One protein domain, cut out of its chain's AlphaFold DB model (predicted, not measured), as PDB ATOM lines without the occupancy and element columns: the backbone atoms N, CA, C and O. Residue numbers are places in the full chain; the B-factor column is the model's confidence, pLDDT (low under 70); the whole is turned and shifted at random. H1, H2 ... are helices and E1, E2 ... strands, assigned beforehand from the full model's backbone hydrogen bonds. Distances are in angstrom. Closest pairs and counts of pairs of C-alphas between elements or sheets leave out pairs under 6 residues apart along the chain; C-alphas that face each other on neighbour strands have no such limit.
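Overview. This is residues 273 to 405 of the 418 residues of the protein "[FeFe] hydrogenase H-cluster maturation GTPase HydF" of Archaeoglobus sp (UniProt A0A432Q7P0). A small twisted sheet of four parallel strands has H2 and H4 over one face, H3 on the other, and H1 beside its E4 edge. H6 packs along H1 on the side away from the sheet, H5 sits near H4 and H6, and the last stretch leads out to the short H7, so that the sheet is toward one end of the longest axis and H7 at the other. The printed part has 133 residues with seven named helices and four named strands, in the order H1 E1 H2 E2 E3 H3 E4 H4 H5 H6 H7; the sheet's order is E2 E1 E3 E4, and the class is mixed, helices and strands. The whole is compact, with a radius of gyration of the C-alphas of 14.7 A, and spans 45 by 33 by 29 A.

Arrangement. The sheet has E1, residues 291 to 295, and E3, residues 336 to 339, as inner strands, and E2, residues 322 to 326, and E4, residues 364 to 366, as edge strands. E2 and E1 are parallel at 29 degrees, with N 292 and O 322 2.8 A apart, within hydrogen-bond range. E1 and E3 are parallel at 13 degrees, with N 338 and O 293 at 2.9 A. E3 and E4 are parallel at 37 degrees, with N 365 and O 337 at 2.9 A. From edge to edge the strands' lines turn by 76 degrees. H2, residues 306 to 318, is on the sheet at a height of 10.3 A, over E2 and E1, and runs along the strands, at 0 degrees to E1 on the local plane. H4, residues 367 to 375, is on the same face as H2 and stands up from the sheet, its line rising 56 degrees. H2 and H4 touch at a steep tilt of 53 degrees, the same way, closest at the C-alphas of Trp 308 and Ala 371, 6.2 A apart. H1, residues 273 to 285, is on that face too, at a height of 5.0 A, and only just over none of the strands, with 2 of its C-alphas on E3 and 2 on E4; its closest C-alphas to E4 are those of Phe 276 and Thr 365, 4.2 A. With residues 276 to 280 alone H1 touches H4, at a steep tilt of 43 degrees, the same way; the closest C-alphas are those of Val 280 and Ser 370, 6.1 A. H3, residues 347 to 358, is on the sheet, with the C-alphas of Ile 354 and Ile 364 of E4 closest at 6.8 A, and touches no helix. The arrangement is three layers, helices on both faces of a sheet: H2 and H4 on one, H3 on the other. E1, H2, E2 and E3, H3, E4 are strand-helix-strand units, two parallel neighbour strands with a helix between, each with a right-handed crossover. H6, residues 386 to 393, is not on the sheet; it touches H1 at a shallow tilt of 13 degrees, the same way, with the C-alphas of Thr 274 and Glu 388 closest at 5.5 A. Helix packing is mostly crossed, but only just: of the three touching pairs H1 and H4, H1 and H6, and H2 and H4, 1 is at a shallow tilt, H1 and H6. H5, residues 378 to 381, is close to but not clearly touching H6, with the C-alphas of Ser 379 and Arg 389 closest at 5.9 A. H7, residues 402 to 405, only just touches H6, with 3 pairs of C-alphas within 8 A, closest at Leu 387 and Phe 404, 7.1 A. In H2, H3, H4 and H6 every O i to N i+4 pair is within hydrogen-bond range, in H1 5 of 9 are, and H5 and H7 are too short for such a pair.

Along the chain. H1 begins at C-alpha 273, (201.117, 195.358, 151.383), and is 19.4 A long from first to last C-alpha; H2 is 18.1 A, H3 16.3 A, H4 11.7 A and H6 10.5 A. E1 is 13.0 A long, from C-alpha 291 at (192.009, 186.771, 132.572), and E2 12.9 A. H7 ends at C-alpha 405, (210.219, 206.411, 154.907).

Size, cuts and confidence. The two C-alphas farthest apart are those of Arg 301 and Glu 403, 45.4 A. The printed part has no cut, and no link is long. Residues 299 to 304 stand free. The mean pLDDT of the printed part is 83.5; residues 299 to 306 and 396 to 405 are under 70, and H7 has a mean of 41.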
ATOM      1  N   LEU A 273     202.252 194.456 151.541       90.81
ATOM      2  CA  LEU A 273     201.117 195.358 151.383       90.81
ATOM      3  C   LEU A 273     201.309 196.278 150.172       90.81
ATOM      4  O   LEU A 273     200.386 196.417 149.375       90.81
ATOM      5  N   THR A 274     202.507 196.831 149.973       86.38
ATOM      6  CA  THR A 274     202.817 197.685 148.820       86.38
ATOM      7  C   THR A 274     202.612 196.930 147.502       86.38
ATOM      8  O   THR A 274     201.962 197.450 146.591       86.38
ATOM      9  N   THR A 275     203.105 195.693 147.391       90.62
ATOM     10  CA  THR A 275     202.876 194.860 146.198       90.62
ATOM     11  C   THR A 275     201.383 194.587 145.987       90.62
ATOM     12  O   THR A 275     200.886 194.735 144.870       90.62
ATOM     13  N   PHE A 276     200.635 194.268 147.046       95.88
ATOM     14  CA  PHE A 276     199.200 194.022 146.917       95.88
ATOM     15  C   PHE A 276     198.401 195.262 146.519       95.88
ATOM     16  O   PHE A 276     197.455 195.132 145.742       95.88
ATOM     17  N   ILE A 277     198.770 196.453 146.999       94.06
ATOM     18  CA  ILE A 277     198.143 197.719 146.598       94.06
ATOM     19  C   ILE A 277     198.421 198.028 145.123       94.06
ATOM     20  O   ILE A 277     197.499 198.410 144.398       94.06
ATOM     21  N   LYS A 278     199.646 197.785 144.634       91.69
ATOM     22  CA  LYS A 278     199.944 197.853 143.191       91.69
ATOM     23  C   LYS A 278     199.053 196.894 142.398       91.69
ATOM     24  O   LYS A 278     198.487 197.292 141.384       91.69
ATOM     25  N   GLY A 279     198.855 195.674 142.901       94.81
ATOM     26  CA  GLY A 279     197.932 194.704 142.312       94.81
ATOM     27  C   GLY A 279     196.472 195.166 142.313       94.81
ATOM     28  O   GLY A 279     195.792 195.017 141.302       94.81
ATOM     29  N   VAL A 280     195.989 195.791 143.396       94.88
ATOM     30  CA  VAL A 280     194.629 196.364 143.450       94.88
ATOM     31  C   VAL A 280     194.422 197.385 142.332       94.88
ATOM     32  O   VAL A 280     193.386 197.370 141.675       94.88
ATOM     33  N   ARG A 281     195.405 198.255 142.068       93.50
ATOM     34  CA  ARG A 281     195.288 199.289 141.024       93.50
ATOM     35  C   ARG A 281     195.067 198.712 139.628       93.50
ATOM     36  O   ARG A 281     194.403 199.352 138.810       93.50
ATOM     37  N   VAL A 282     195.553 197.496 139.367       93.81
ATOM     38  CA  VAL A 282     195.322 196.800 138.094       93.81
ATOM     39  C   VAL A 282     193.831 196.620 137.825       93.81
ATOM     40  O   VAL A 282     193.441 196.683 136.666       93.81
ATOM     41  N   ILE A 283     192.984 196.517 138.861       93.31
ATOM     42  CA  ILE A 283     191.525 196.360 138.733       93.31
ATOM     43  C   ILE A 283     190.884 197.473 137.881       93.31
ATOM     44  O   ILE A 283     189.915 197.212 137.164       93.31
ATOM     45  N   ASN A 284     191.414 198.701 137.916       87.81
ATOM     46  CA  ASN A 284     190.927 199.803 137.071       87.81
ATOM     47  C   ASN A 284     191.404 199.719 135.622       87.81
ATOM     48  O   ASN A 284     190.746 200.250 134.735       87.81
ATOM     49  N   ALA A 285     192.551 199.085 135.390       89.31
ATOM     50  CA  ALA A 285     193.157 198.924 134.073       89.31
ATOM     51  C   ALA A 285     192.722 197.621 133.376       89.31
ATOM     52  O   ALA A 285     193.285 197.258 132.336       89.31
ATOM     53  N   LEU A 286     191.769 196.886 133.961       92.88
ATOM     54  CA  LEU A 286     191.207 195.673 133.378       92.88
ATOM     55  C   LEU A 286     190.263 196.007 132.220       92.88
ATOM     56  O   LEU A 286     189.392 196.867 132.329       92.88
ATOM     57  N   ASN A 287     190.416 195.259 131.137       90.62
ATOM     58  CA  ASN A 287     189.634 195.336 129.917       90.62
ATOM     59  C   ASN A 287     188.815 194.057 129.718       90.62
ATOM     60  O   ASN A 287     189.069 193.008 130.313       90.62
ATOM     61  N   LYS A 288     187.840 194.131 128.808       93.88
ATOM     62  CA  LYS A 288     187.079 192.960 128.373       93.88
ATOM     63  C   LYS A 288     188.026 191.883 127.826       93.88
ATOM     64  O   LYS A 288     188.828 192.162 126.942       93.88
ATOM     65  N   GLY A 289     187.873 190.656 128.313       92.75
ATOM     66  CA  GLY A 289     188.691 189.504 127.935       92.75
ATOM     67  C   GLY A 289     189.931 189.284 128.801       92.75
ATOM     68  O   GLY A 289     190.524 188.214 128.699       92.75
ATOM     69  N   ASP A 290     190.295 190.224 129.681       95.25
ATOM     70  CA  ASP A 290     191.413 190.020 130.604       95.25
ATOM     71  C   ASP A 290     191.118 188.849 131.553       95.25
ATOM     72  O   ASP A 290     190.028 188.755 132.131       95.25
ATOM     73  N   ARG A 291     192.103 187.958 131.715       95.31
ATOM     74  CA  ARG A 291     192.009 186.771 132.572       95.31
ATOM     75  C   ARG A 291     192.446 187.086 133.997       95.31
ATOM     76  O   ARG A 291     193.487 187.711 134.214       95.31
ATOM     77  N   ILE A 292     191.660 186.630 134.964       95.88
ATOM     78  CA  ILE A 292     191.865 186.858 136.396       95.88
ATOM     79  C   ILE A 292     191.763 185.523 137.114       95.88
ATOM     80  O   ILE A 292     190.763 184.826 136.963       95.88
ATOM     81  N   LEU A 293     192.769 185.201 137.921       95.31
ATOM     82  CA  LEU A 293     192.789 183.980 138.717       95.31
ATOM     83  C   LEU A 293     192.470 184.302 140.178       95.31
ATOM     84  O   LEU A 293     193.203 185.048 140.829       95.31
ATOM     85  N   ILE A 294     191.392 183.732 140.707       94.19
ATOM     86  CA  ILE A 294     191.080 183.767 142.137       94.19
ATOM     87  C   ILE A 294     191.642 182.500 142.784       94.19
ATOM     88  O   ILE A 294     191.268 181.386 142.416       94.19
ATOM     89  N   VAL A 295     192.527 182.677 143.767       91.25
ATOM     90  CA  VAL A 295     193.227 181.578 144.449       91.25
ATOM     91  C   VAL A 295     192.770 181.473 145.899       91.25
ATOM     92  O   VAL A 295     192.930 182.415 146.681       91.25
ATOM     93  N   GLN A 296     192.261 180.302 146.288       86.25
ATOM     94  CA  GLN A 296     191.836 180.006 147.658       86.25
ATOM     95  C   GLN A 296     192.630 178.820 148.222       86.25
ATOM     96  O   GLN A 296     192.601 177.719 147.690       86.25
ATOM     97  N   CYS A 297     193.329 179.022 149.342       79.44
ATOM     98  CA  CYS A 297     194.144 177.973 149.978       79.44
ATOM     99  C   CYS A 297     193.354 177.036 150.910       79.44
ATOM    100  O   CYS A 297     193.944 176.283 151.690       79.44
ATOM    101  N   CYS A 298     192.026 177.129 150.933       70.00
ATOM    102  CA  CYS A 298     191.172 176.307 151.777       70.00
ATOM    103  C   CYS A 298     190.027 175.709 150.968       70.00
ATOM    104  O   CYS A 298     189.343 176.427 150.260       70.00
ATOM    105  N   GLU A 299     189.787 174.413 151.155       54.12
ATOM    106  CA  GLU A 299     188.705 173.665 150.495       54.12
ATOM    107  C   GLU A 299     187.314 173.910 151.112       54.12
ATOM    108  O   GLU A 299     186.322 173.337 150.669       54.12
ATOM    109  N   ASP A 300     187.226 174.734 152.160       55.59
ATOM    110  CA  ASP A 300     185.978 174.970 152.883       55.59
ATOM    111  C   ASP A 300     185.151 176.053 152.178       55.59
ATOM    112  O   ASP A 300     185.446 177.238 152.313       55.59
ATOM    113  N   ARG A 301     184.120 175.622 151.435       47.69
ATOM    114  CA  ARG A 301     183.126 176.472 150.744       47.69
ATOM    115  C   ARG A 301     182.082 177.109 151.678       47.69
ATOM    116  O   ARG A 301     181.054 177.593 151.211       47.69
ATOM    117  N   ASN A 302     182.287 177.030 152.995       48.06
ATOM    118  CA  ASN A 302     181.532 177.797 153.987       48.06
ATOM    119  C   ASN A 302     182.387 178.918 154.603       48.06
ATOM    120  O   ASN A 302     182.080 179.413 155.697       48.06
ATOM    121  N   ASN A 303     183.472 179.319 153.937       55.72
ATOM    122  CA  ASN A 303     184.356 180.357 154.435       55.72
ATOM    123  C   ASN A 303     183.606 181.706 154.432       55.72
ATOM    124  O   ASN A 303     182.973 182.078 153.444       55.72
ATOM    125  N   PRO A 304     183.651 182.498 155.521       51.25
ATOM    126  CA  PRO A 304     183.172 183.877 155.513       51.25
ATOM    127  C   PRO A 304     183.658 184.737 154.329       51.25
ATOM    128  O   PRO A 304     182.970 185.716 154.026       51.25
ATOM    129  N   ASP A 305     184.787 184.406 153.699       57.59
ATOM    130  CA  ASP A 305     185.311 185.073 152.498       57.59
ATOM    131  C   ASP A 305     184.525 184.763 151.215       57.59
ATOM    132  O   ASP A 305     184.626 185.526 150.258       57.59
ATOM    133  N   ASP A 306     183.712 183.704 151.180       64.38
ATOM    134  CA  ASP A 306     183.030 183.260 149.956       64.38
ATOM    135  C   ASP A 306     182.047 184.317 149.427       64.38
ATOM    136  O   ASP A 306     181.955 184.541 148.224       64.38
ATOM    137  N   LEU A 307     181.421 185.094 150.321       73.88
ATOM    138  CA  LEU A 307     180.595 186.246 149.931       73.88
ATOM    139  C   LEU A 307     181.408 187.343 149.229       73.88
ATOM    140  O   LEU A 307     180.912 187.989 148.306       73.88
ATOM    141  N   TRP A 308     182.650 187.572 149.667       85.00
ATOM    142  CA  TRP A 308     183.536 188.541 149.026       85.00
ATOM    143  C   TRP A 308     184.052 188.022 147.694       85.00
ATOM    144  O   TRP A 308     184.123 188.790 146.741       85.00
ATOM    145  N   ILE A 309     184.365 186.729 147.613       87.25
ATOM    146  CA  ILE A 309     184.754 186.065 146.371       87.25
ATOM    147  C   ILE A 309     183.648 186.208 145.326       87.25
ATOM    148  O   ILE A 309     183.918 186.688 144.226       87.25
ATOM    149  N   ASP A 310     182.411 185.859 145.680       88.50
ATOM    150  CA  ASP A 310     181.261 185.961 144.783       88.50
ATOM    151  C   ASP A 310     181.020 187.409 144.349       88.50
ATOM    152  O   ASP A 310     180.818 187.683 143.164       88.50
ATOM    153  N   PHE A 311     181.089 188.359 145.287       91.12
ATOM    154  CA  PHE A 311     180.977 189.785 144.988       91.12
ATOM    155  C   PHE A 311     182.051 190.251 143.992       91.12
ATOM    156  O   PHE A 311     181.715 190.816 142.951       91.12
ATOM    157  N   ILE A 312     183.329 189.975 144.271       93.12
ATOM    158  CA  ILE A 312     184.462 190.366 143.422       93.12
ATOM    159  C   ILE A 312     184.333 189.723 142.040       93.12
ATOM    160  O   ILE A 312     184.436 190.412 141.025       93.12
ATOM    161  N   ALA A 313     184.064 188.417 141.979       93.31
ATOM    162  CA  ALA A 313     183.907 187.697 140.722       93.31
ATOM    163  C   ALA A 313     182.763 188.280 139.883       93.31
ATOM    164  O   ALA A 313     182.921 188.455 138.674       93.31
ATOM    165  N   ASN A 314     181.633 188.624 140.505       94.19
ATOM    166  CA  ASN A 314     180.504 189.245 139.820       94.19
ATOM    167  C   ASN A 314     180.846 190.644 139.291       94.19
ATOM    168  O   ASN A 314     180.539 190.940 138.137       94.19
ATOM    169  N   GLU A 315     181.514 191.487 140.081       94.62
ATOM    170  CA  GLU A 315     181.934 192.823 139.636       94.62
ATOM    171  C   GLU A 315     182.936 192.768 138.474       94.62
ATOM    172  O   GLU A 315     182.816 193.522 137.508       94.62
ATOM    173  N   LEU A 316     183.879 191.827 138.503       94.81
ATOM    174  CA  LEU A 316     184.854 191.646 137.426       94.81
ATOM    175  C   LEU A 316     184.213 191.063 136.156       94.81
ATOM    176  O   LEU A 316     184.493 191.528 135.049       94.81
ATOM    177  N   LYS A 317     183.288 190.104 136.292       94.44
ATOM    178  CA  LYS A 317     182.522 189.556 135.158       94.44
ATOM    179  C   LYS A 317     181.638 190.614 134.494       94.44
ATOM    180  O   LYS A 317     181.563 190.644 133.268       94.44
ATOM    181  N   LYS A 318     181.024 191.525 135.263       93.94
ATOM    182  CA  LYS A 318     180.267 192.671 134.713       93.94
ATOM    183  C   LYS A 318     181.138 193.586 133.848       93.94
ATOM    184  O   LYS A 318     180.646 194.142 132.871       93.94
ATOM    185  N   ARG A 319     182.434 193.700 134.159       92.69
ATOM    186  CA  ARG A 319     183.434 194.420 133.345       92.69
ATOM    187  C   ARG A 319     183.913 193.623 132.122       92.69
ATOM    188  O   ARG A 319     184.737 194.107 131.354       92.69
ATOM    189  N   GLY A 320     183.406 192.405 131.921       92.75
ATOM    190  CA  GLY A 320     183.764 191.535 130.803       92.75
ATOM    191  C   GLY A 320     185.080 190.777 130.986       92.75
ATOM    192  O   GLY A 320     185.613 190.277 129.997       92.75
ATOM    193  N   CYS A 321     185.615 190.704 132.207       96.00
ATOM    194  CA  CYS A 321     186.809 189.913 132.514       96.00
ATOM    195  C   CYS A 321     186.479 188.413 132.582       96.00
ATOM    196  O   CYS A 321     185.373 188.023 132.970       96.00
ATOM    197  N   MET A 322     187.455 187.568 132.254       95.19
ATOM    198  CA  MET A 322     187.375 186.115 132.418       95.19
ATOM    199  C   MET A 322     187.894 185.743 133.810       95.19
ATOM    200  O   MET A 322     189.089 185.834 134.073       95.19
ATOM    201  N   VAL A 323     186.988 185.371 134.717       95.00
ATOM    202  CA  VAL A 323     187.334 185.023 136.104       95.00
ATOM    203  C   VAL A 323     187.412 183.508 136.253       95.00
ATOM    204  O   VAL A 323     186.409 182.817 136.066       95.00
ATOM    205  N   GLU A 324     188.590 183.025 136.625       93.69
ATOM    206  CA  GLU A 324     188.926 181.621 136.843       93.69
ATOM    207  C   GLU A 324     189.224 181.370 138.326       93.69
ATOM    208  O   GLU A 324     189.647 182.268 139.053       93.69
ATOM    209  N   PHE A 325     188.994 180.139 138.777       91.19
ATOM    210  CA  PHE A 325     189.282 179.694 140.139       91.19
ATOM    211  C   PHE A 325     190.267 178.537 140.065       91.19
ATOM    212  O   PHE A 325     190.013 177.584 139.330       91.19
ATOM    213  N   GLY A 326     191.355 178.605 140.825       88.44
ATOM    214  CA  GLY A 326     192.395 177.582 140.761       88.44
ATOM    215  C   GLY A 326     193.454 177.719 141.844       88.44
ATOM    216  O   GLY A 326     193.316 178.499 142.792       88.44
ATOM    217  N   ASP A 327     194.514 176.936 141.696       87.31
ATOM    218  CA  ASP A 327     195.718 177.050 142.506       87.31
ATOM    219  C   ASP A 327     196.679 178.080 141.902       87.31
ATOM    220  O   ASP A 327     196.632 178.401 140.716       87.31
ATOM    221  N   ILE A 328     197.593 178.606 142.718       86.12
ATOM    222  CA  ILE A 328     198.611 179.548 142.240       86.12
ATOM    223  C   ILE A 328     199.475 178.949 141.117       86.12
ATOM    224  O   ILE A 328     199.958 179.688 140.265       86.12
ATOM    225  N   ASN A 329     199.636 177.624 141.082       85.12
ATOM    226  CA  ASN A 329     200.383 176.926 140.037       85.12
ATOM    227  C   ASN A 329     199.664 176.898 138.676       85.12
ATOM    228  O   ASN A 329     200.320 176.666 137.665       85.12
ATOM    229  N   ASP A 330     198.360 177.196 138.625       82.62
ATOM    230  CA  ASP A 330     197.598 177.341 137.373       82.62
ATOM    231  C   ASP A 330     197.862 178.701 136.691       82.62
ATOM    232  O   ASP A 330     197.328 179.016 135.619       82.62
ATOM    233  N   TYR A 331     198.687 179.545 137.318       83.69
ATOM    234  CA  TYR A 331     199.041 180.850 136.793       83.69
ATOM    235  C   TYR A 331     199.816 180.751 135.471       83.69
ATOM    236  O   TYR A 331     200.925 180.223 135.391       83.69
ATOM    237  N   SER A 332     199.213 181.335 134.443       82.38
ATOM    238  CA  SER A 332     199.772 181.542 133.110       82.38
ATOM    239  C   SER A 332     199.556 183.003 132.696       82.38
ATOM    240  O   SER A 332     200.036 183.910 133.368       82.38
ATOM    241  N   ASP A 333     198.752 183.257 131.668       84.19
ATOM    242  CA  ASP A 333     198.535 184.583 131.076       84.19
ATOM    243  C   ASP A 333     197.489 185.422 131.836       84.19
ATOM    244  O   ASP A 333     196.734 186.200 131.246       84.19
ATOM    245  N   HIS A 334     197.382 185.245 133.158       93.38
ATOM    246  CA  HIS A 334     196.460 186.039 133.967       93.38
ATOM    247  C   HIS A 334     197.063 187.416 134.242       93.38
ATOM    248  O   HIS A 334     198.199 187.544 134.702       93.38
ATOM    249  N   LYS A 335     196.269 188.463 134.018       92.50
ATOM    250  CA  LYS A 335     196.681 189.852 134.254       92.50
ATOM    251  C   LYS A 335     196.684 190.212 135.738       92.50
ATOM    252  O   LYS A 335     197.434 191.086 136.168       92.50
ATOM    253  N   LEU A 336     195.845 189.538 136.523       95.88
ATOM    254  CA  LEU A 336     195.729 189.740 137.959       95.88
ATOM    255  C   LEU A 336     195.429 188.420 138.671       95.88
ATOM    256  O   LEU A 336     194.558 187.659 138.251       95.88
ATOM    257  N   ILE A 337     196.112 188.198 139.788       96.50
ATOM    258  CA  ILE A 337     195.771 187.170 140.766       96.50
ATOM    259  C   ILE A 337     195.127 187.832 141.981       96.50
ATOM    260  O   ILE A 337     195.691 188.756 142.568       96.50
ATOM    261  N   ILE A 338     193.967 187.323 142.391       96.06
ATOM    262  CA  ILE A 338     193.301 187.701 143.638       96.06
ATOM    263  C   ILE A 338     193.401 186.515 144.590       96.06
ATOM    264  O   ILE A 338     192.656 185.541 144.505       96.06
ATOM    265  N   HIS A 339     194.370 186.586 145.488       94.75
ATOM    266  CA  HIS A 339     194.662 185.531 146.445       94.75
ATOM    267  C   HIS A 339     193.827 185.707 147.721       94.75
ATOM    268  O   HIS A 339     193.498 186.827 148.110       94.75
ATOM    269  N   CYS A 340     193.498 184.639 148.445       89.00
ATOM    270  CA  CYS A 340     192.928 184.804 149.785       89.00
ATOM    271  C   CYS A 340     193.916 185.493 150.745       89.00
ATOM    272  O   CYS A 340     195.107 185.604 150.452       89.00
ATOM    273  N   ASN A 341     193.471 185.905 151.936       81.25
ATOM    274  CA  ASN A 341     194.365 186.510 152.940       81.25
ATOM    275  C   ASN A 341     195.411 185.530 153.516       81.25
ATOM    276  O   ASN A 341     196.113 185.851 154.469       81.25
ATOM    277  N   ALA A 342     195.527 184.323 152.949       81.81
ATOM    278  CA  ALA A 342     196.570 183.363 153.271       81.81
ATOM    279  C   ALA A 342     196.566 182.930 154.752       81.81
ATOM    280  O   ALA A 342     197.599 182.561 155.301       81.81
ATOM    281  N   CYS A 343     195.393 182.883 155.397       75.44
ATOM    282  CA  CYS A 343     195.247 182.516 156.814       75.44
ATOM    283  C   CYS A 343     195.785 181.106 157.157       75.44
ATOM    284  O   CYS A 343     196.105 180.806 158.312       75.44
ATOM    285  N   LYS A 344     195.894 180.221 156.155       77.19
ATOM    286  CA  LYS A 344     196.493 178.882 156.276       77.19
ATOM    287  C   LYS A 344     197.981 178.824 155.910       77.19
ATOM    288  O   LYS A 344     198.584 177.796 156.209       77.19
ATOM    289  N   LEU A 345     198.544 179.875 155.314       78.06
ATOM    290  CA  LEU A 345     199.943 179.942 154.890       78.06
ATOM    291  C   LEU A 345     200.795 180.722 155.895       78.06
ATOM    292  O   LEU A 345     200.307 181.603 156.615       78.06
ATOM    293  N   ARG A 346     202.088 180.411 155.922       78.69
ATOM    294  CA  ARG A 346     203.110 181.250 156.555       78.69
ATOM    295  C   ARG A 346     203.444 182.459 155.675       78.69
ATOM    296  O   ARG A 346     203.081 182.519 154.498       78.69
ATOM    297  N   ARG A 347     204.133 183.442 156.263       81.56
ATOM    298  CA  ARG A 347     204.565 184.651 155.547       81.56
ATOM    299  C   ARG A 347     205.555 184.316 154.427       81.56
ATOM    300  O   ARG A 347     205.390 184.807 153.319       81.56
ATOM    301  N   ASP A 348     206.537 183.451 154.678       75.06
ATOM    302  CA  ASP A 348     207.522 183.033 153.669       75.06
ATOM    303  C   ASP A 348     206.862 182.326 152.474       75.06
ATOM    304  O   ASP A 348     207.201 182.602 151.326       75.06
ATOM    305  N   GLU A 349     205.875 181.463 152.728       82.88
ATOM    306  CA  GLU A 349     205.085 180.795 151.688       82.88
ATOM    307  C   GLU A 349     204.328 181.811 150.823       82.88
ATOM    308  O   GLU A 349     204.304 181.686 149.598       82.88
ATOM    309  N   MET A 350     203.738 182.841 151.437       87.75
ATOM    310  CA  MET A 350     203.054 183.901 150.697       87.75
ATOM    311  C   MET A 350     204.037 184.778 149.908       87.75
ATOM    312  O   MET A 350     203.763 185.109 148.758       87.75
ATOM    313  N   LEU A 351     205.198 185.116 150.476       83.31
ATOM    314  CA  LEU A 351     206.244 185.871 149.776       83.31
ATOM    315  C   LEU A 351     206.787 185.097 148.565       83.31
ATOM    316  O   LEU A 351     206.941 185.686 147.499       83.31
ATOM    317  N   LYS A 352     206.982 183.776 148.680       83.25
ATOM    318  CA  LYS A 352     207.339 182.904 147.546       83.25
ATOM    319  C   LYS A 352     206.283 182.953 146.437       83.25
ATOM    320  O   LYS A 352     206.639 183.000 145.266       83.25
ATOM    321  N   ARG A 353     204.990 182.984 146.788       90.38
ATOM    322  CA  ARG A 353     203.899 183.155 145.808       90.38
ATOM    323  C   ARG A 353     203.939 184.529 145.144       90.38
ATOM    324  O   ARG A 353     203.737 184.612 143.941       90.38
ATOM    325  N   ILE A 354     204.210 185.594 145.899       88.62
ATOM    326  CA  ILE A 354     204.367 186.942 145.336       88.62
ATOM    327  C   ILE A 354     205.525 186.972 144.332       88.62
ATOM    328  O   ILE A 354     205.349 187.485 143.228       88.62
ATOM    329  N   GLU A 355     206.673 186.395 144.687       81.62
ATOM    330  CA  GLU A 355     207.842 186.351 143.805       81.62
ATOM    331  C   GLU A 355     207.570 185.521 142.548       81.62
ATOM    332  O   GLU A 355     207.809 185.986 141.441       81.62
ATOM    333  N   PHE A 356     206.941 184.353 142.699       86.31
ATOM    334  CA  PHE A 356     206.540 183.499 141.580       86.31
ATOM    335  C   PHE A 356     205.697 184.241 140.525       86.31
ATOM    336  O   PHE A 356     205.881 184.030 139.322       86.31
ATOM    337  N   VAL A 357     204.786 185.116 140.968       90.31
ATOM    338  CA  VAL A 357     203.958 185.954 140.087       90.31
ATOM    339  C   VAL A 357     204.776 187.092 139.481       90.31
ATOM    340  O   VAL A 357     204.661 187.367 138.287       90.31
ATOM    341  N   ARG A 358     205.625 187.734 140.288       84.06
ATOM    342  CA  ARG A 358     206.487 188.847 139.873       84.06
ATOM    343  C   ARG A 358     207.475 188.440 138.781       84.06
ATOM    344  O   ARG A 358     207.579 189.147 137.784       84.06
ATOM    345  N   GLU A 359     208.135 187.292 138.922       83.00
ATOM    346  CA  GLU A 359     209.080 186.737 137.935       83.00
ATOM    347  C   GLU A 359     208.447 186.520 136.554       83.00
ATOM    348  O   GLU A 359     209.133 186.516 135.534       83.00
ATOM    349  N   ARG A 360     207.123 186.354 136.512       87.94
ATOM    350  CA  ARG A 360     206.338 186.156 135.290       87.94
ATOM    351  C   ARG A 360     205.651 187.437 134.808       87.94
ATOM    352  O   ARG A 360     204.826 187.384 133.905       87.94
ATOM    353  N   GLY A 361     205.977 188.585 135.406       84.31
ATOM    354  CA  GLY A 361     205.408 189.887 135.050       84.31
ATOM    355  C   GLY A 361     203.950 190.079 135.479       84.31
ATOM    356  O   GLY A 361     203.289 191.007 135.011       84.31
ATOM    357  N   GLY A 362     203.434 189.215 136.355       87.69
ATOM    358  CA  GLY A 362     202.065 189.274 136.844       87.69
ATOM    359  C   GLY A 362     201.851 190.282 137.966       87.69
ATOM    360  O   GLY A 362     202.785 190.771 138.602       87.69
ATOM    361  N   SER A 363     200.580 190.545 138.263       94.69
ATOM    362  CA  SER A 363     200.162 191.311 139.438       94.69
ATOM    363  C   SER A 363     199.362 190.442 140.397       94.69
ATOM    364  O   SER A 363     198.562 189.608 139.974       94.69
ATOM    365  N   ILE A 364     199.553 190.652 141.697       95.81
ATOM    366  CA  ILE A 364     198.867 189.911 142.757       95.81
ATOM    367  C   ILE A 364     198.299 190.874 143.795       95.81
ATOM    368  O   ILE A 364     198.937 191.856 144.165       95.81
ATOM    369  N   THR A 365     197.100 190.581 144.283       96.75
ATOM    370  CA  THR A 365     196.471 191.258 145.419       96.75
ATOM    371  C   THR A 365     195.687 190.261 146.275       96.75
ATOM    372  O   THR A 365     195.710 189.060 145.996       96.75
ATOM    373  N   THR A 366     195.001 190.730 147.321       95.44
ATOM    374  CA  THR A 366     194.176 189.881 148.188       95.44
ATOM    375  C   THR A 366     192.677 190.107 147.998       95.44
ATOM    376  O   THR A 366     192.244 191.181 147.568       95.44
ATOM    377  N   ILE A 367     191.864 189.108 148.359       93.19
ATOM    378  CA  ILE A 367     190.396 189.206 148.420       93.19
ATOM    379  C   ILE A 367     189.985 190.387 149.300       93.19
ATOM    380  O   ILE A 367     189.186 191.216 148.872       93.19
ATOM    381  N   GLY A 368     190.555 190.501 150.505       91.06
ATOM    382  CA  GLY A 368     190.197 191.557 151.450       91.06
ATOM    383  C   GLY A 368     190.467 192.962 150.905       91.06
ATOM    384  O   GLY A 368     189.604 193.833 150.996       91.06
ATOM    385  N   LEU A 369     191.627 193.174 150.272       94.56
ATOM    386  CA  LEU A 369     191.971 194.456 149.650       94.56
ATOM    387  C   LEU A 369     191.113 194.743 148.412       94.56
ATOM    388  O   LEU A 369     190.641 195.865 148.248       94.56
ATOM    389  N   SER A 370     190.848 193.729 147.585       94.81
ATOM    390  CA  SER A 370     189.983 193.849 146.403       94.81
ATOM    391  C   SER A 370     188.544 194.198 146.781       94.81
ATOM    392  O   SER A 370     187.937 195.063 146.158       94.81
ATOM    393  N   ALA A 371     188.005 193.575 147.830       91.75
ATOM    394  CA  ALA A 371     186.693 193.895 148.383       91.75
ATOM    395  C   ALA A 371     186.649 195.329 148.925       91.75
ATOM    396  O   ALA A 371     185.744 196.090 148.580       91.75
ATOM    397  N   CYS A 372     187.659 195.719 149.714       91.56
ATOM    398  CA  CYS A 372     187.791 197.086 150.220       91.56
ATOM    399  C   CYS A 372     187.893 198.121 149.098       91.56
ATOM    400  O   CYS A 372     187.430 199.239 149.263       91.56
ATOM    401  N   TYR A 373     188.479 197.756 147.963       93.81
ATOM    402  CA  TYR A 373     188.622 198.635 146.814       93.81
ATOM    403  C   TYR A 373     187.364 198.738 145.948       93.81
ATOM    404  O   TYR A 373     187.004 199.821 145.502       93.81
ATOM    405  N   LEU A 374     186.700 197.610 145.684       91.38
ATOM    406  CA  LEU A 374     185.533 197.552 144.802       91.38
ATOM    407  C   LEU A 374     184.249 198.021 145.487       91.38
ATOM    408  O   LEU A 374     183.389 198.599 144.827       91.38
ATOM    409  N   LYS A 375     184.099 197.746 146.788       89.44
ATOM    410  CA  LYS A 375     182.899 198.107 147.552       89.44
ATOM    411  C   LYS A 375     183.073 199.388 148.365       89.44
ATOM    412  O   LYS A 375     182.106 200.114 148.574       89.44
ATOM    413  N   TYR A 376     184.290 199.660 148.829       86.88
ATOM    414  CA  TYR A 376     184.588 200.787 149.707       86.88
ATOM    415  C   TYR A 376     185.662 201.696 149.104       86.88
ATOM    416  O   TYR A 376     186.116 201.520 147.979       86.88
ATOM    417  N   TYR A 377     186.060 202.710 149.868       84.38
ATOM    418  CA  TYR A 377     187.178 203.577 149.524       84.38
ATOM    419  C   TYR A 377     188.426 203.054 150.243       84.38
ATOM    420  O   TYR A 377     188.643 203.390 151.407       84.38
ATOM    421  N   LEU A 378     189.218 202.197 149.578       90.38
ATOM    422  CA  LEU A 378     190.378 201.519 150.187       90.38
ATOM    423  C   LEU A 378     191.342 202.488 150.890       90.38
ATOM    424  O   LEU A 378     191.883 202.144 151.937       90.38
ATOM    425  N   SER A 379     191.509 203.707 150.368       90.44
ATOM    426  CA  SER A 379     192.381 204.727 150.965       90.44
ATOM    427  C   SER A 379     192.011 205.088 152.406       90.44
ATOM    428  O   SER A 379     192.907 205.425 153.174       90.44
ATOM    429  N   LYS A 380     190.738 204.943 152.807       89.00
ATOM    430  CA  LYS A 380     190.294 205.141 154.199       89.00
ATOM    431  C   LYS A 380     190.892 204.125 155.169       89.00
ATOM    432  O   LYS A 380     190.979 204.408 156.349       89.00
ATOM    433  N   PHE A 381     191.271 202.935 154.701       95.44
ATOM    434  CA  PHE A 381     191.862 201.893 155.549       95.44
ATOM    435  C   PHE A 381     193.398 201.935 155.574       95.44
ATOM    436  O   PHE A 381     194.033 201.067 156.182       95.44
ATOM    437  N   LEU A 382     193.988 202.912 154.878       94.69
ATOM    438  CA  LEU A 382     195.428 203.121 154.753       94.69
ATOM    439  C   LEU A 382     195.904 204.347 155.542       94.69
ATOM    440  O   LEU A 382     197.032 204.786 155.346       94.69
ATOM    441  N   ASP A 383     195.086 204.897 156.445       93.94
ATOM    442  CA  ASP A 383     195.494 206.018 157.301       93.94
ATOM    443  C   ASP A 383     196.795 205.749 158.082       93.94
ATOM    444  O   ASP A 383     197.662 206.626 158.081       93.94
ATOM    445  N   PRO A 384     197.018 204.563 158.692       91.94
ATOM    446  CA  PRO A 384     198.302 204.260 159.330       91.94
ATOM    447  C   PRO A 384     199.421 203.880 158.338       91.94
ATOM    448  O   PRO A 384     200.547 203.627 158.763       91.94
ATOM    449  N   PHE A 385     199.140 203.839 157.031       90.69
ATOM    450  CA  PHE A 385     200.031 203.347 155.970       90.69
ATOM    451  C   PHE A 385     200.219 204.400 154.857       90.69
ATOM    452  O   PHE A 385     199.734 204.227 153.734       90.69
ATOM    453  N   PRO A 386     200.912 205.523 155.142       80.88
ATOM    454  CA  PRO A 386     201.019 206.646 154.208       80.88
ATOM    455  C   PRO A 386     201.731 206.277 152.901       80.88
ATOM    456  O   PRO A 386     201.324 206.743 151.839       80.88
ATOM    457  N   LEU A 387     202.743 205.404 152.959       76.38
ATOM    458  CA  LEU A 387     203.446 204.892 151.780       76.38
ATOM    459  C   LEU A 387     202.474 204.174 150.836       76.38
ATOM    460  O   LEU A 387     202.376 204.493 149.654       76.38
ATOM    461  N   GLU A 388     201.713 203.225 151.364       88.50
ATOM    462  CA  GLU A 388     200.748 202.456 150.590       88.50
ATOM    463  C   GLU A 388     199.600 203.315 150.065       88.50
ATOM    464  O   GLU A 388     199.110 203.069 148.962       88.50
ATOM    465  N   ARG A 389     199.206 204.358 150.801       86.44
ATOM    466  CA  ARG A 389     198.253 205.356 150.312       86.44
ATOM    467  C   ARG A 389     198.796 206.109 149.096       86.44
ATOM    468  O   ARG A 389     198.107 206.185 148.087       86.44
ATOM    469  N   MET A 390     200.046 206.574 149.142       79.31
ATOM    470  CA  MET A 390     200.703 207.219 147.995       79.31
ATOM    471  C   MET A 390     200.791 206.282 146.782       79.31
ATOM    472  O   MET A 390     200.523 206.688 145.651       79.31
ATOM    473  N   VAL A 391     201.116 205.006 147.016       83.81
ATOM    474  CA  VAL A 391     201.161 203.985 145.961       83.81
ATOM    475  C   VAL A 391     199.778 203.757 145.350       83.81
ATOM    476  O   VAL A 391     199.686 203.612 144.128       83.81
ATOM    477  N   LEU A 392     198.713 203.738 146.163       90.12
ATOM    478  CA  LEU A 392     197.326 203.647 145.696       90.12
ATOM    479  C   LEU A 392     196.954 204.847 144.807       90.12
ATOM    480  O   LEU A 392     196.335 204.650 143.762       90.12
ATOM    481  N   ASP A 393     197.398 206.048 145.185       85.56
ATOM    482  CA  ASP A 393     197.122 207.312 144.489       85.56
ATOM    483  C   ASP A 393     197.921 207.496 143.185       85.56
ATOM    484  O   ASP A 393     197.644 208.411 142.411       85.56
ATOM    485  N   GLY A 394     198.883 206.617 142.893       79.00
ATOM    486  CA  GLY A 394     199.599 206.630 141.617       79.00
ATOM    487  C   GLY A 394     201.099 206.860 141.697       79.00
ATOM    488  O   GLY A 394     201.766 206.678 140.684       79.00
ATOM    489  N   ILE A 395     201.620 207.216 142.870       70.56
ATOM    490  CA  ILE A 395     203.010 207.647 143.048       70.56
ATOM    491  C   ILE A 395     203.937 206.426 143.020       70.56
ATOM    492  O   ILE A 395     203.705 205.439 143.728       70.56
ATOM    493  N   GLU A 396     204.978 206.464 142.186       60.78
ATOM    494  CA  GLU A 396     205.975 205.395 142.144       60.78
ATOM    495  C   GLU A 396     206.888 205.458 143.370       60.78
ATOM    496  O   GLU A 396     207.267 206.527 143.831       60.78
ATOM    497  N   VAL A 397     207.271 204.291 143.901       52.81
ATOM    498  CA  VAL A 397     208.058 204.190 145.145       52.81
ATOM    499  C   VAL A 397     209.421 204.893 145.035       52.81
ATOM    500  O   VAL A 397     209.948 205.352 146.044       52.81
ATOM    501  N   GLY A 398     209.969 205.018 143.820       48.53
ATOM    502  CA  GLY A 398     211.209 205.755 143.552       48.53
ATOM    503  C   GLY A 398     211.090 207.278 143.692       48.53
ATOM    504  O   GLY A 398     212.099 207.933 143.931       48.53
ATOM    505  N   ASP A 399     209.871 207.820 143.623       40.03
ATOM    506  CA  ASP A 399     209.585 209.260 143.689       40.03
ATOM    507  C   ASP A 399     209.178 209.722 145.100       40.03
ATOM    508  O   ASP A 399     208.797 210.875 145.312       40.03
ATOM    509  N   ILE A 400     209.225 208.822 146.086       46.66
ATOM    510  CA  ILE A 400     208.741 209.087 147.443       46.66
ATOM    511  C   ILE A 400     209.855 209.750 148.263       46.66
ATOM    512  O   ILE A 400     210.925 209.158 148.430       46.66
ATOM    513  N   PRO A 401     209.633 210.961 148.816       41.62
ATOM    514  CA  PRO A 401     210.645 211.652 149.604       41.62
ATOM    515  C   PRO A 401     211.087 210.814 150.809       41.62
ATOM    516  O   PRO A 401     210.258 210.252 151.526       41.62
ATOM    517  N   TYR A 402     212.399 210.784 151.071       40.31
ATOM    518  CA  TYR A 402     213.022 209.994 152.145       40.31
ATOM    519  C   TYR A 402     212.406 210.247 153.536       40.31
ATOM    520  O   TYR A 402     212.377 209.364 154.390       40.31
ATOM    521  N   GLU A 403     211.850 211.436 153.749       39.22
ATOM    522  CA  GLU A 403     211.195 211.868 154.987       39.22
ATOM    523  C   GLU A 403     209.900 211.086 155.301       39.22
ATOM    524  O   GLU A 403     209.531 210.962 156.469       39.22
ATOM    525  N   PHE A 404     209.252 210.480 154.297       40.56
ATOM    526  CA  PHE A 404     208.079 209.607 154.468       40.56
ATOM    527  C   PHE A 404     208.438 208.137 154.738       40.56
ATOM    528  O   PHE A 404     207.570 207.350 155.115       40.56
ATOM    529  N   LEU A 405     209.716 207.760 154.611       43.19
ATOM    530  CA  LEU A 405     210.219 206.411 154.907       43.19
ATOM    531  C   LEU A 405     210.509 206.196 156.409       43.19
ATOM    532  O   LEU A 405     211.021 205.146 156.801       43.19
TER     533      LEU A 405